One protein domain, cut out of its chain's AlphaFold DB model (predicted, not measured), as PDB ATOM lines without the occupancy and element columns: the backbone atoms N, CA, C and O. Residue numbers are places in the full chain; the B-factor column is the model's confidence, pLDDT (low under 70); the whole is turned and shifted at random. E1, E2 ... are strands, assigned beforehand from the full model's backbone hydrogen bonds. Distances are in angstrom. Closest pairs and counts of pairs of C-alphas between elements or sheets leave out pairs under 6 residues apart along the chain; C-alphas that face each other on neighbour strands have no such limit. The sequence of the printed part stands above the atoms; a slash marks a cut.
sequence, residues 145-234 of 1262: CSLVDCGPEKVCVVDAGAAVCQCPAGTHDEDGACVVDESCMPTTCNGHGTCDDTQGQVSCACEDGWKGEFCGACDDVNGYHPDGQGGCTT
ATOM      1  N   CYS A 145     -21.711 254.376  25.435       75.44
ATOM      2  CA  CYS A 145     -21.358 252.998  25.777       75.44
ATOM      3  C   CYS A 145     -22.044 252.492  27.052       75.44
ATOM      4  O   CYS A 145     -22.334 251.299  27.137       75.44
ATOM      5  N   SER A 146     -22.436 253.384  27.966       72.12
ATOM      6  CA  SER A 146     -23.329 253.065  29.090       72.12
ATOM      7  C   SER A 146     -24.682 252.458  28.667       72.12
ATOM      8  O   SER A 146     -25.346 251.820  29.479       72.12
ATOM      9  N   LEU A 147     -25.075 252.601  27.391       67.12
ATOM     10  CA  LEU A 147     -26.366 252.158  26.846       67.12
ATOM     11  C   LEU A 147     -26.298 250.853  26.037       67.12
ATOM     12  O   LEU A 147     -27.307 250.436  25.460       67.12
ATOM     13  N   VAL A 148     -25.122 250.221  25.932       69.12
ATOM     14  CA  VAL A 148     -24.914 249.035  25.085       69.12
ATOM     15  C   VAL A 148     -24.070 247.981  25.802       69.12
ATOM     16  O   VAL A 148     -22.842 248.019  25.766       69.12
ATOM     17  N   ASP A 149     -24.735 246.973  26.373       75.25
ATOM     18  CA  ASP A 149     -24.065 245.731  26.769       75.25
ATOM     19  C   ASP A 149     -23.564 244.989  25.518       75.25
ATOM     20  O   ASP A 149     -24.340 244.537  24.670       75.25
ATOM     21  N   CYS A 150     -22.241 244.879  25.400       72.69
ATOM     22  CA  CYS A 150     -21.567 244.175  24.314       72.69
ATOM     23  C   CYS A 150     -21.338 242.680  24.595       72.69
ATOM     24  O   CYS A 150     -20.914 241.951  23.692       72.69
ATOM     25  N   GLY A 151     -21.634 242.211  25.810       71.00
ATOM     26  CA  GLY A 151     -21.287 240.883  26.298       71.00
ATOM     27  C   GLY A 151     -19.812 240.755  26.717       71.00
ATOM     28  O   GLY A 151     -18.973 241.577  26.349       71.00
ATOM     29  N   PRO A 152     -19.458 239.691  27.463       65.81
ATOM     30  CA  PRO A 152     -18.182 239.586  28.182       65.81
ATOM     31  C   PRO A 152     -16.930 239.453  27.298       65.81
ATOM     32  O   PRO A 152     -15.818 239.546  27.809       65.81
ATOM     33  N   GLU A 153     -17.087 239.217  25.993       70.88
ATOM     34  CA  GLU A 153     -15.974 239.064  25.044       70.88
ATOM     35  C   GLU A 153     -15.696 240.329  24.212       70.88
ATOM     36  O   GLU A 153     -14.750 240.327  23.428       70.88
ATOM     37  N   LYS A 154     -16.503 241.397  24.327       77.81
ATOM     38  CA  LYS A 154     -16.444 242.571  23.433       77.81
ATOM     39  C   LYS A 154     -16.394 243.885  24.195       77.81
ATOM     40  O   LYS A 154     -17.078 244.073  25.193       77.81
ATOM     41  N   VAL A 155     -15.619 244.823  23.662       81.25
ATOM     42  CA  VAL A 155     -15.461 246.172  24.211       81.25
ATOM     43  C   VAL A 155     -16.362 247.126  23.432       81.25
ATOM     44  O   VAL A 155     -16.406 247.081  22.200       81.25
ATOM     45  N   CYS A 156     -17.082 247.999  24.135       78.50
ATOM     46  CA  CYS A 156     -17.769 249.114  23.494       78.50
ATOM     47  C   CYS A 156     -16.771 250.231  23.172       78.50
ATOM     48  O   CYS A 156     -16.004 250.649  24.038       78.50
ATOM     49  N   VAL A 157     -16.798 250.730  21.937       76.56
ATOM     50  CA  VAL A 157     -16.059 251.929  21.521       76.56
ATOM     51  C   VAL A 157     -16.992 252.900  20.803       76.56
ATOM     52  O   VAL A 157     -17.910 252.482  20.095       76.56
ATOM     53  N   VAL A 158     -16.763 254.203  20.966       66.00
ATOM     54  CA  VAL A 158     -17.575 255.243  20.321       66.00
ATOM     55  C   VAL A 158     -17.008 255.560  18.934       66.00
ATOM     56  O   VAL A 158     -16.054 256.325  18.808       66.00
ATOM     57  N   ASP A 159     -17.603 255.003  17.875       62.28
ATOM     58  CA  ASP A 159     -17.278 255.355  16.481       62.28
ATOM     59  C   ASP A 159     -18.318 256.334  15.922       62.28
ATOM     60  O   ASP A 159     -19.528 256.145  16.057       62.28
ATOM     61  N   ALA A 160     -17.842 257.412  15.296       59.25
ATOM     62  CA  ALA A 160     -18.649 258.472  14.681       59.25
ATOM     63  C   ALA A 160     -19.783 259.061  15.560       59.25
ATOM     64  O   ALA A 160     -20.740 259.625  15.022       59.25
ATOM     65  N   GLY A 161     -19.669 258.967  16.892       55.25
ATOM     66  CA  GLY A 161     -20.684 259.421  17.852       55.25
ATOM     67  C   GLY A 161     -21.768 258.387  18.189       55.25
ATOM     68  O   GLY A 161     -22.855 258.772  18.608       55.25
ATOM     69  N   ALA A 162     -21.505 257.093  17.988       60.78
ATOM     70  CA  ALA A 162     -22.375 255.999  18.413       60.78
ATOM     71  C   ALA A 162     -21.566 254.867  19.065       60.78
ATOM     72  O   ALA A 162     -20.446 254.578  18.650       60.78
ATOM     73  N   ALA A 163     -22.159 254.196  20.053       68.88
ATOM     74  CA  ALA A 163     -21.603 252.982  20.643       68.88
ATOM     75  C   ALA A 163     -21.549 251.835  19.620       68.88
ATOM     76  O   ALA A 163     -22.552 251.497  18.983       68.88
ATOM     77  N   VAL A 164     -20.372 251.224  19.474       79.94
ATOM     78  CA  VAL A 164     -20.121 250.076  18.601       79.94
ATOM     79  C   VAL A 164     -19.346 249.019  19.382       79.94
ATOM     80  O   VAL A 164     -18.206 249.240  19.783       79.94
ATOM     81  N   CYS A 165     -19.944 247.841  19.548       81.44
ATOM     82  CA  CYS A 165     -19.261 246.680  20.110       81.44
ATOM     83  C   CYS A 165     -18.221 246.139  19.127       81.44
ATOM     84  O   CYS A 165     -18.566 245.777  17.998       81.44
ATOM     85  N   GLN A 166     -16.966 246.047  19.559       80.75
ATOM     86  CA  GLN A 166     -15.863 245.491  18.779       80.75
ATOM     87  C   GLN A 166     -15.116 244.428  19.591       80.75
ATOM     88  O   GLN A 166     -15.145 244.421  20.824       80.75
ATOM     89  N   CYS A 167     -14.476 243.491  18.894       82.12
ATOM     90  CA  CYS A 167     -13.624 242.503  19.548       82.12
ATOM     91  C   CYS A 167     -12.322 243.157  20.059       82.12
ATOM     92  O   CYS A 167     -11.843 244.101  19.427       82.12
ATOM     93  N   PRO A 168     -11.753 242.684  21.184       76.31
ATOM     94  CA  PRO A 168     -10.518 243.216  21.749       76.31
ATOM     95  C   PRO A 168      -9.324 243.200  20.791       76.31
ATOM     96  O   PRO A 168      -9.237 242.396  19.860       76.31
ATOM     97  N   ALA A 169      -8.349 244.047  21.112       72.50
ATOM     98  CA  ALA A 169      -6.994 244.042  20.573       72.50
ATOM     99  C   ALA A 169      -6.447 242.616  20.321       72.50
ATOM    100  O   ALA A 169      -6.424 241.795  21.236       72.50
ATOM    101  N   GLY A 170      -6.000 242.327  19.092       71.62
ATOM    102  CA  GLY A 170      -5.485 241.004  18.704       71.62
ATOM    103  C   GLY A 170      -6.545 239.936  18.380       71.62
ATOM    104  O   GLY A 170      -6.187 238.772  18.188       71.62
ATOM    105  N   THR A 171      -7.833 240.295  18.306       79.81
ATOM    106  CA  THR A 171      -8.940 239.365  18.004       79.81
ATOM    107  C   THR A 171      -9.920 239.922  16.958       79.81
ATOM    108  O   THR A 171      -9.983 241.131  16.722       79.81
ATOM    109  N   HIS A 172     -10.721 239.051  16.335       80.75
ATOM    110  CA  HIS A 172     -11.808 239.427  15.421       80.75
ATOM    111  C   HIS A 172     -13.088 238.609  15.653       80.75
ATOM    112  O   HIS A 172     -13.071 237.573  16.312       80.75
ATOM    113  N   ASP A 173     -14.212 239.086  15.111       77.25
ATOM    114  CA  ASP A 173     -15.521 238.431  15.237       77.25
ATOM    115  C   ASP A 173     -15.666 237.272  14.229       77.25
ATOM    116  O   ASP A 173     -15.700 237.506  13.014       77.25
ATOM    117  N   GLU A 174     -15.795 236.038  14.729       79.62
ATOM    118  CA  GLU A 174     -16.325 234.899  13.968       79.62
ATOM    119  C   GLU A 174     -17.653 234.414  14.577       79.62
ATOM    120  O   GLU A 174     -17.711 233.931  15.708       79.62
ATOM    121  N   ASP A 175     -18.736 234.537  13.797       75.94
ATOM    122  CA  ASP A 175     -20.117 234.149  14.147       75.94
ATOM    123  C   ASP A 175     -20.607 234.654  15.532       75.94
ATOM    124  O   ASP A 175     -21.528 234.087  16.125       75.94
ATOM    125  N   GLY A 176     -20.055 235.775  16.016       67.38
ATOM    126  CA  GLY A 176     -20.447 236.457  17.249       67.38
ATOM    127  C   GLY A 176     -19.485 236.304  18.433       67.38
ATOM    128  O   GLY A 176     -19.656 237.050  19.398       67.38
ATOM    129  N   ALA A 177     -18.487 235.419  18.360       71.31
ATOM    130  CA  ALA A 177     -17.436 235.253  19.374       71.31
ATOM    131  C   ALA A 177     -16.129 235.933  18.933       71.31
ATOM    132  O   ALA A 177     -15.897 236.095  17.731       71.31
ATOM    133  N   CYS A 178     -15.270 236.316  19.880       80.50
ATOM    134  CA  CYS A 178     -13.991 236.961  19.559       80.50
ATOM    135  C   CYS A 178     -12.841 235.948  19.522       80.50
ATOM    136  O   CYS A 178     -12.405 235.432  20.549       80.50
ATOM    137  N   VAL A 179     -12.341 235.661  18.318       81.75
ATOM    138  CA  VAL A 179     -11.270 234.687  18.066       81.75
ATOM    139  C   VAL A 179      -9.928 235.381  17.828       81.75
ATOM    140  O   VAL A 179      -9.868 236.451  17.229       81.75
ATOM    141  N   VAL A 180      -8.839 234.775  18.306       79.12
ATOM    142  CA  VAL A 180      -7.481 235.344  18.227       79.12
ATOM    143  C   VAL A 180      -6.963 235.363  16.784       79.12
ATOM    144  O   VAL A 180      -7.134 234.401  16.034       79.12
ATOM    145  N   ASP A 181      -6.292 236.449  16.401       78.88
ATOM    146  CA  ASP A 181      -5.705 236.615  15.072       78.88
ATOM    147  C   ASP A 181      -4.485 235.694  14.860       78.88
ATOM    148  O   ASP A 181      -3.358 236.017  15.230       78.88
ATOM    149  N   GLU A 182      -4.673 234.564  14.168       80.38
ATOM    150  CA  GLU A 182      -3.566 233.693  13.714       80.38
ATOM    151  C   GLU A 182      -2.718 234.305  12.566       80.38
ATOM    152  O   GLU A 182      -1.753 233.692  12.102       80.38
ATOM    153  N   SER A 183      -3.079 235.485  12.044       82.50
ATOM    154  CA  SER A 183      -2.362 236.170  10.951       82.50
ATOM    155  C   SER A 183      -2.687 237.665  10.899       82.50
ATOM    156  O   SER A 183      -3.744 238.080  11.369       82.50
ATOM    157  N   CYS A 184      -1.816 238.475  10.291       84.38
ATOM    158  CA  CYS A 184      -1.937 239.933  10.321       84.38
ATOM    159  C   CYS A 184      -3.146 240.469   9.534       84.38
ATOM    160  O   CYS A 184      -3.143 240.538   8.297       84.38
ATOM    161  N   MET A 185      -4.150 240.947  10.267       79.00
ATOM    162  CA  MET A 185      -5.308 241.688   9.771       79.00
ATOM    163  C   MET A 185      -5.118 243.207   9.990       79.00
ATOM    164  O   MET A 185      -4.214 243.631  10.709       79.00
ATOM    165  N   PRO A 186      -5.947 244.081   9.380       73.50
ATOM    166  CA  PRO A 186      -5.830 245.532   9.571       73.50
ATOM    167  C   PRO A 186      -6.098 246.016  11.007       73.50
ATOM    168  O   PRO A 186      -5.668 247.110  11.357       73.50
ATOM    169  N   THR A 187      -6.820 245.228  11.804       73.50
ATOM    170  CA  THR A 187      -7.234 245.521  13.189       73.50
ATOM    171  C   THR A 187      -6.315 244.910  14.245       73.50
ATOM    172  O   THR A 187      -6.377 245.317  15.398       73.50
ATOM    173  N   THR A 188      -5.436 243.975  13.870       84.38
ATOM    174  CA  THR A 188      -4.657 243.142  14.801       84.38
ATOM    175  C   THR A 188      -3.803 243.949  15.784       84.38
ATOM    176  O   THR A 188      -3.733 243.605  16.957       84.38
ATOM    177  N   CYS A 189      -3.211 245.058  15.327       86.31
ATOM    178  CA  CYS A 189      -2.444 245.998  16.158       86.31
ATOM    179  C   CYS A 189      -3.225 247.295  16.457       86.31
ATOM    180  O   CYS A 189      -2.639 248.376  16.474       86.31
ATOM    181  N   ASN A 190      -4.561 247.215  16.534       78.44
ATOM    182  CA  ASN A 190      -5.522 248.323  16.691       78.44
ATOM    183  C   ASN A 190      -5.410 249.474  15.666       78.44
ATOM    184  O   ASN A 190      -6.054 250.504  15.810       78.44
ATOM    185  N   GLY A 191      -4.601 249.322  14.612       79.12
ATOM    186  CA  GLY A 191      -4.234 250.416  13.706       79.12
ATOM    187  C   GLY A 191      -3.132 251.348  14.236       79.12
ATOM    188  O   GLY A 191      -2.709 252.231  13.496       79.12
ATOM    189  N   HIS A 192      -2.625 251.113  15.453       82.44
ATOM    190  CA  HIS A 192      -1.600 251.910  16.149       82.44
ATOM    191  C   HIS A 192      -0.230 251.204  16.220       82.44
ATOM    192  O   HIS A 192       0.620 251.512  17.057       82.44
ATOM    193  N   GLY A 193       0.000 250.240  15.326       83.94
ATOM    194  CA  GLY A 193       1.259 249.516  15.210       83.94
ATOM    195  C   GLY A 193       1.401 248.756  13.891       83.94
ATOM    196  O   GLY A 193       0.430 248.491  13.179       83.94
ATOM    197  N   THR A 194       2.636 248.385  13.559       87.62
ATOM    198  CA  THR A 194       2.961 247.543  12.401       87.62
ATOM    199  C   THR A 194       2.944 246.066  12.795       87.62
ATOM    200  O   THR A 194       3.709 245.656  13.662       87.62
ATOM    201  N   CYS A 195       2.108 245.273  12.123       87.31
ATOM    202  CA  CYS A 195       1.993 243.827  12.330       87.31
ATOM    203  C   CYS A 195       3.035 243.027  11.521       87.31
ATOM    204  O   CYS A 195       3.253 243.318  10.340       87.31
ATOM    205  N   ASP A 196       3.618 241.990  12.127       85.75
ATOM    206  CA  ASP A 196       4.410 240.938  11.474       85.75
ATOM    207  C   ASP A 196       3.893 239.548  11.905       85.75
ATOM    208  O   ASP A 196       3.800 239.258  13.096       85.75
ATOM    209  N   ASP A 197       3.550 238.690  10.938       83.25
ATOM    210  CA  ASP A 197       3.111 237.296  11.132       83.25
ATOM    211  C   ASP A 197       4.102 236.274  10.538       83.25
ATOM    212  O   ASP A 197       3.851 235.065  10.519       83.25
ATOM    213  N   THR A 198       5.262 236.726  10.044       77.06
ATOM    214  CA  THR A 198       6.152 235.911   9.198       77.06
ATOM    215  C   THR A 198       6.846 234.754   9.922       77.06
ATOM    216  O   THR A 198       7.469 233.910   9.264       77.06
ATOM    217  N   GLN A 199       6.709 234.676  11.248       66.56
ATOM    218  CA  GLN A 199       7.203 233.581  12.089       66.56
ATOM    219  C   GLN A 199       6.121 232.544  12.455       66.56
ATOM    220  O   GLN A 199       6.463 231.493  12.990       66.56
ATOM    221  N   GLY A 200       4.847 232.776  12.109       63.94
ATOM    222  CA  GLY A 200       3.725 231.891  12.466       63.94
ATOM    223  C   GLY A 200       3.067 232.201  13.815       63.94
ATOM    224  O   GLY A 200       2.216 231.441  14.260       63.94
ATOM    225  N   GLN A 201       3.451 233.318  14.431       67.44
ATOM    226  CA  GLN A 201       2.764 233.994  15.527       67.44
ATOM    227  C   GLN A 201       2.702 235.479  15.150       67.44
ATOM    228  O   GLN A 201       3.632 235.987  14.513       67.44
ATOM    229  N   VAL A 202       1.611 236.154  15.503       79.62
ATOM    230  CA  VAL A 202       1.444 237.598  15.312       79.62
ATOM    231  C   VAL A 202       2.305 238.371  16.312       79.62
ATOM    232  O   VAL A 202       2.404 237.997  17.478       79.62
ATOM    233  N   SER A 203       2.906 239.471  15.863       85.06
ATOM    234  CA  SER A 203       3.612 240.432  16.712       85.06
ATOM    235  C   SER A 203       3.383 241.860  16.210       85.06
ATOM    236  O   SER A 203       3.389 242.102  14.999       85.06
ATOM    237  N   CYS A 204       3.191 242.808  17.129       87.56
ATOM    238  CA  CYS A 204       2.960 244.218  16.819       87.56
ATOM    239  C   CYS A 204       4.121 245.104  17.291       87.56
ATOM    240  O   CYS A 204       4.546 245.043  18.441       87.56
ATOM    241  N   ALA A 205       4.599 245.981  16.407       88.12
ATOM    242  CA  ALA A 205       5.513 247.070  16.747       88.12
ATOM    243  C   ALA A 205       4.733 248.392  16.802       88.12
ATOM    244  O   ALA A 205       4.318 248.901  15.757       88.12
ATOM    245  N   CYS A 206       4.504 248.913  18.006       88.88
ATOM    246  CA  CYS A 206       3.642 250.073  18.248       88.88
ATOM    247  C   CYS A 206       4.259 251.406  17.800       88.88
ATOM    248  O   CYS A 206       5.480 251.539  17.696       88.88
ATOM    249  N   GLU A 207       3.400 252.384  17.514       87.75
ATOM    250  CA  GLU A 207       3.800 253.770  17.246       87.75
ATOM    251  C   GLU A 207       4.026 254.550  18.560       87.75
ATOM    252  O   GLU A 207       3.519 254.163  19.614       87.75
ATOM    253  N   ASP A 208       4.810 255.636  18.509       84.31
ATOM    254  CA  ASP A 208       5.200 256.414  19.699       84.31
ATOM    255  C   ASP A 208       3.967 256.836  20.530       84.31
ATOM    256  O   ASP A 208       3.037 257.456  20.010       84.31
ATOM    257  N   GLY A 209       3.975 256.509  21.828       80.75
ATOM    258  CA  GLY A 209       2.872 256.768  22.763       80.75
ATOM    259  C   GLY A 209       1.922 255.589  23.014       80.75
ATOM    260  O   GLY A 209       1.081 255.688  23.909       80.75
ATOM    261  N   TRP A 210       2.076 254.472  22.292       86.69
ATOM    262  CA  TRP A 210       1.274 253.250  22.449       86.69
ATOM    263  C   TRP A 210       2.098 252.063  22.970       86.69
ATOM    264  O   TRP A 210       3.239 251.852  22.561       86.69
ATOM    265  N   LYS A 211       1.493 251.242  23.836       86.56
ATOM    266  CA  LYS A 211       2.087 250.043  24.449       86.56
ATOM    267  C   LYS A 211       1.140 248.832  24.457       86.56
ATOM    268  O   LYS A 211      -0.041 248.919  24.111       86.56
ATOM    269  N   GLY A 212       1.675 247.698  24.913       79.94
ATOM    270  CA  GLY A 212       0.985 246.406  25.006       79.94
ATOM    271  C   GLY A 212       1.172 245.538  23.759       79.94
ATOM    272  O   GLY A 212       1.493 246.046  22.689       79.94
ATOM    273  N   GLU A 213       0.956 244.226  23.900       82.94
ATOM    274  CA  GLU A 213       1.236 243.194  22.876       82.94
ATOM    275  C   GLU A 213       0.612 243.487  21.499       82.94
ATOM    276  O   GLU A 213       1.209 243.186  20.468       82.94
ATOM    277  N   PHE A 214      -0.548 244.149  21.498       86.38
ATOM    278  CA  PHE A 214      -1.318 244.521  20.309       86.38
ATOM    279  C   PHE A 214      -1.523 246.044  20.165       86.38
ATOM    280  O   PHE A 214      -2.387 246.479  19.408       86.38
ATOM    281  N   CYS A 215      -0.743 246.874  20.872       86.38
ATOM    282  CA  CYS A 215      -0.804 248.346  20.802       86.38
ATOM    283  C   CYS A 215      -2.173 248.951  21.181       86.38
ATOM    284  O   CYS A 215      -2.688 249.818  20.482       86.38
ATOM    285  N   GLY A 216      -2.784 248.454  22.261       80.62
ATOM    286  CA  GLY A 216      -4.128 248.846  22.715       80.62
ATOM    287  C   GLY A 216      -4.179 249.769  23.941       80.62
ATOM    288  O   GLY A 216      -5.267 250.014  24.451       80.62
ATOM    289  N   ALA A 217      -3.039 250.240  24.456       83.19
ATOM    290  CA  ALA A 217      -2.964 251.089  25.652       83.19
ATOM    291  C   ALA A 217      -1.925 252.213  25.496       83.19
ATOM    292  O   ALA A 217      -1.013 252.095  24.681       83.19
ATOM    293  N   CYS A 218      -2.028 253.275  26.300       85.81
ATOM    294  CA  CYS A 218      -1.109 254.419  26.254       85.81
ATOM    295  C   CYS A 218       0.156 254.216  27.103       85.81
ATOM    296  O   CYS A 218       0.121 253.569  28.149       85.81
ATOM    297  N   ASP A 219       1.280 254.770  26.648       87.19
ATOM    298  CA  ASP A 219       2.601 254.624  27.273       87.19
ATOM    299  C   ASP A 219       2.837 255.581  28.461       87.19
ATOM    300  O   ASP A 219       3.569 256.574  28.377       87.19
ATOM    301  N   ASP A 220       2.202 255.251  29.586       80.94
ATOM    302  CA  ASP A 220       2.305 255.946  30.880       80.94
ATOM    303  C   ASP A 220       3.747 256.176  31.376       80.94
ATOM    304  O   ASP A 220       4.035 257.239  31.930       80.94
ATOM    305  N   VAL A 221       4.680 255.248  31.132       77.75
ATOM    306  CA  VAL A 221       6.101 255.371  31.516       77.75
ATOM    307  C   VAL A 221       6.772 256.557  30.817       77.75
ATOM    308  O   VAL A 221       7.613 257.231  31.415       77.75
ATOM    309  N   ASN A 222       6.375 256.852  29.576       78.44
ATOM    310  CA  ASN A 222       6.819 258.030  28.827       78.44
ATOM    311  C   ASN A 222       5.831 259.213  28.922       78.44
ATOM    312  O   ASN A 222       5.960 260.186  28.177       78.44
ATOM    313  N   GLY A 223       4.879 259.156  29.859       76.31
ATOM    314  CA  GLY A 223       3.932 260.229  30.168       76.31
ATOM    315  C   GLY A 223       2.681 260.277  29.290       76.31
ATOM    316  O   GLY A 223       1.956 261.268  29.359       76.31
ATOM    317  N   TYR A 224       2.416 259.255  28.469       85.00
ATOM    318  CA  TYR A 224       1.223 259.210  27.623       85.00
ATOM    319  C   TYR A 224       0.018 258.630  28.371       85.00
ATOM    320  O   TYR A 224       0.082 257.544  28.943       85.00
ATOM    321  N   HIS A 225      -1.113 259.318  28.292       80.19
ATOM    322  CA  HIS A 225      -2.409 258.899  28.825       80.19
ATOM    323  C   HIS A 225      -3.487 258.950  27.728       80.19
ATOM    324  O   HIS A 225      -3.240 259.525  26.664       80.19
ATOM    325  N   PRO A 226      -4.674 258.348  27.937       80.69
ATOM    326  CA  PRO A 226      -5.790 258.486  27.005       80.69
ATOM    327  C   PRO A 226      -6.182 259.954  26.813       80.69
ATOM    328  O   PRO A 226      -6.131 260.727  27.767       80.69
ATOM    329  N   ASP A 227      -6.605 260.321  25.602       77.12
ATOM    330  CA  ASP A 227      -7.027 261.685  25.235       77.12
ATOM    331  C   ASP A 227      -8.545 261.942  25.358       77.12
ATOM    332  O   ASP A 227      -9.016 263.061  25.138       77.12
ATOM    333  N   GLY A 228      -9.319 260.909  25.709       67.75
ATOM    334  CA  GLY A 228     -10.784 260.936  25.782       67.75
ATOM    335  C   GLY A 228     -11.513 260.694  24.455       67.75
ATOM    336  O   GLY A 228     -12.738 260.660  24.440       67.75
ATOM    337  N   GLN A 229     -10.793 260.514  23.344       69.62
ATOM    338  CA  GLN A 229     -11.338 260.256  22.002       69.62
ATOM    339  C   GLN A 229     -10.798 258.953  21.383       69.62
ATOM    340  O   GLN A 229     -10.974 258.708  20.190       69.62
ATOM    341  N   GLY A 230     -10.163 258.103  22.196       67.62
ATOM    342  CA  GLY A 230      -9.571 256.834  21.768       67.62
ATOM    343  C   GLY A 230      -8.142 256.955  21.234       67.62
ATOM    344  O   GLY A 230      -7.666 256.025  20.591       67.62
ATOM    345  N   GLY A 231      -7.458 258.075  21.477       75.50
ATOM    346  CA  GLY A 231      -6.033 258.266  21.222       75.50
ATOM    347  C   GLY A 231      -5.200 258.364  22.505       75.50
ATOM    348  O   GLY A 231      -5.722 258.333  23.621       75.50
ATOM    349  N   CYS A 232      -3.884 258.507  22.333       84.69
ATOM    350  CA  CYS A 232      -2.914 258.673  23.417       84.69
ATOM    351  C   CYS A 232      -2.172 260.009  23.282       84.69
ATOM    352  O   CYS A 232      -1.719 260.373  22.196       84.69
ATOM    353  N   THR A 233      -2.022 260.734  24.391       84.62
ATOM    354  CA  THR A 233      -1.502 262.107  24.438       84.62
ATOM    355  C   THR A 233      -0.617 262.345  25.663       84.62
ATOM    356  O   THR A 233      -0.720 261.633  26.654       84.62
ATOM    357  N   THR A 234       0.249 263.357  25.588       84.19
ATOM    358  CA  THR A 234       1.025 263.911  26.721       84.19
ATOM    359  C   THR A 234       0.514 265.296  27.149       84.19
ATOM    360  O   THR A 234       1.138 265.959  27.976       84.19
TER     361      THR A 234
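What this domain is: This is residues 145 to 234 of the 1262 residues of an uncharacterized protein of Persicimonas caeni (UniProt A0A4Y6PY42). Little regular structure is present: three small two-stranded hairpins, E1 with E2, E3 with E4 and E5 with E6, are strung along an arc of loops, and residues 207 to 234 run on from the last with no named element. The printed part has 90 residues, no named helix and six strands, E1 to E6 in order, in three antiparallel sheets; it is all strand, though these hold only 26 residues. It is compact, with a radius of gyration of the C-alphas of 13.8 A and spans of 38 by 36 by 20 A.

How they stand to each other: E1, residues 155 to 159, and E2, residues 162 to 166, form an antiparallel hairpin, with N 157 and O 164 within hydrogen-bond range at 3.0 A. In the hairpin of E3, residues 171 to 174, and E4, residues 177 to 180, N 172 and O 179 are 2.9 A apart. In that of E5, residues 193 to 196, and E6, residues 203 to 206, N 194 and O 205 are 2.8 A apart. E4 and E5 are apart.

Where its parts are: E1 begins at C-alpha 155 (-15.461, 246.172, 24.211) and spans 12.1 A, E2 12.4 A. E6 ends at C-alpha 206 (3.642, 250.073, 18.248).

The domain as a whole: The C-alphas of Leu 147 and Gln 199, the two farthest apart, are 41.1 A apart. The printed part has no cut, and the link from E4 to E5 is long. Confidence is under 70 at 16 residues, among them 158 to 163.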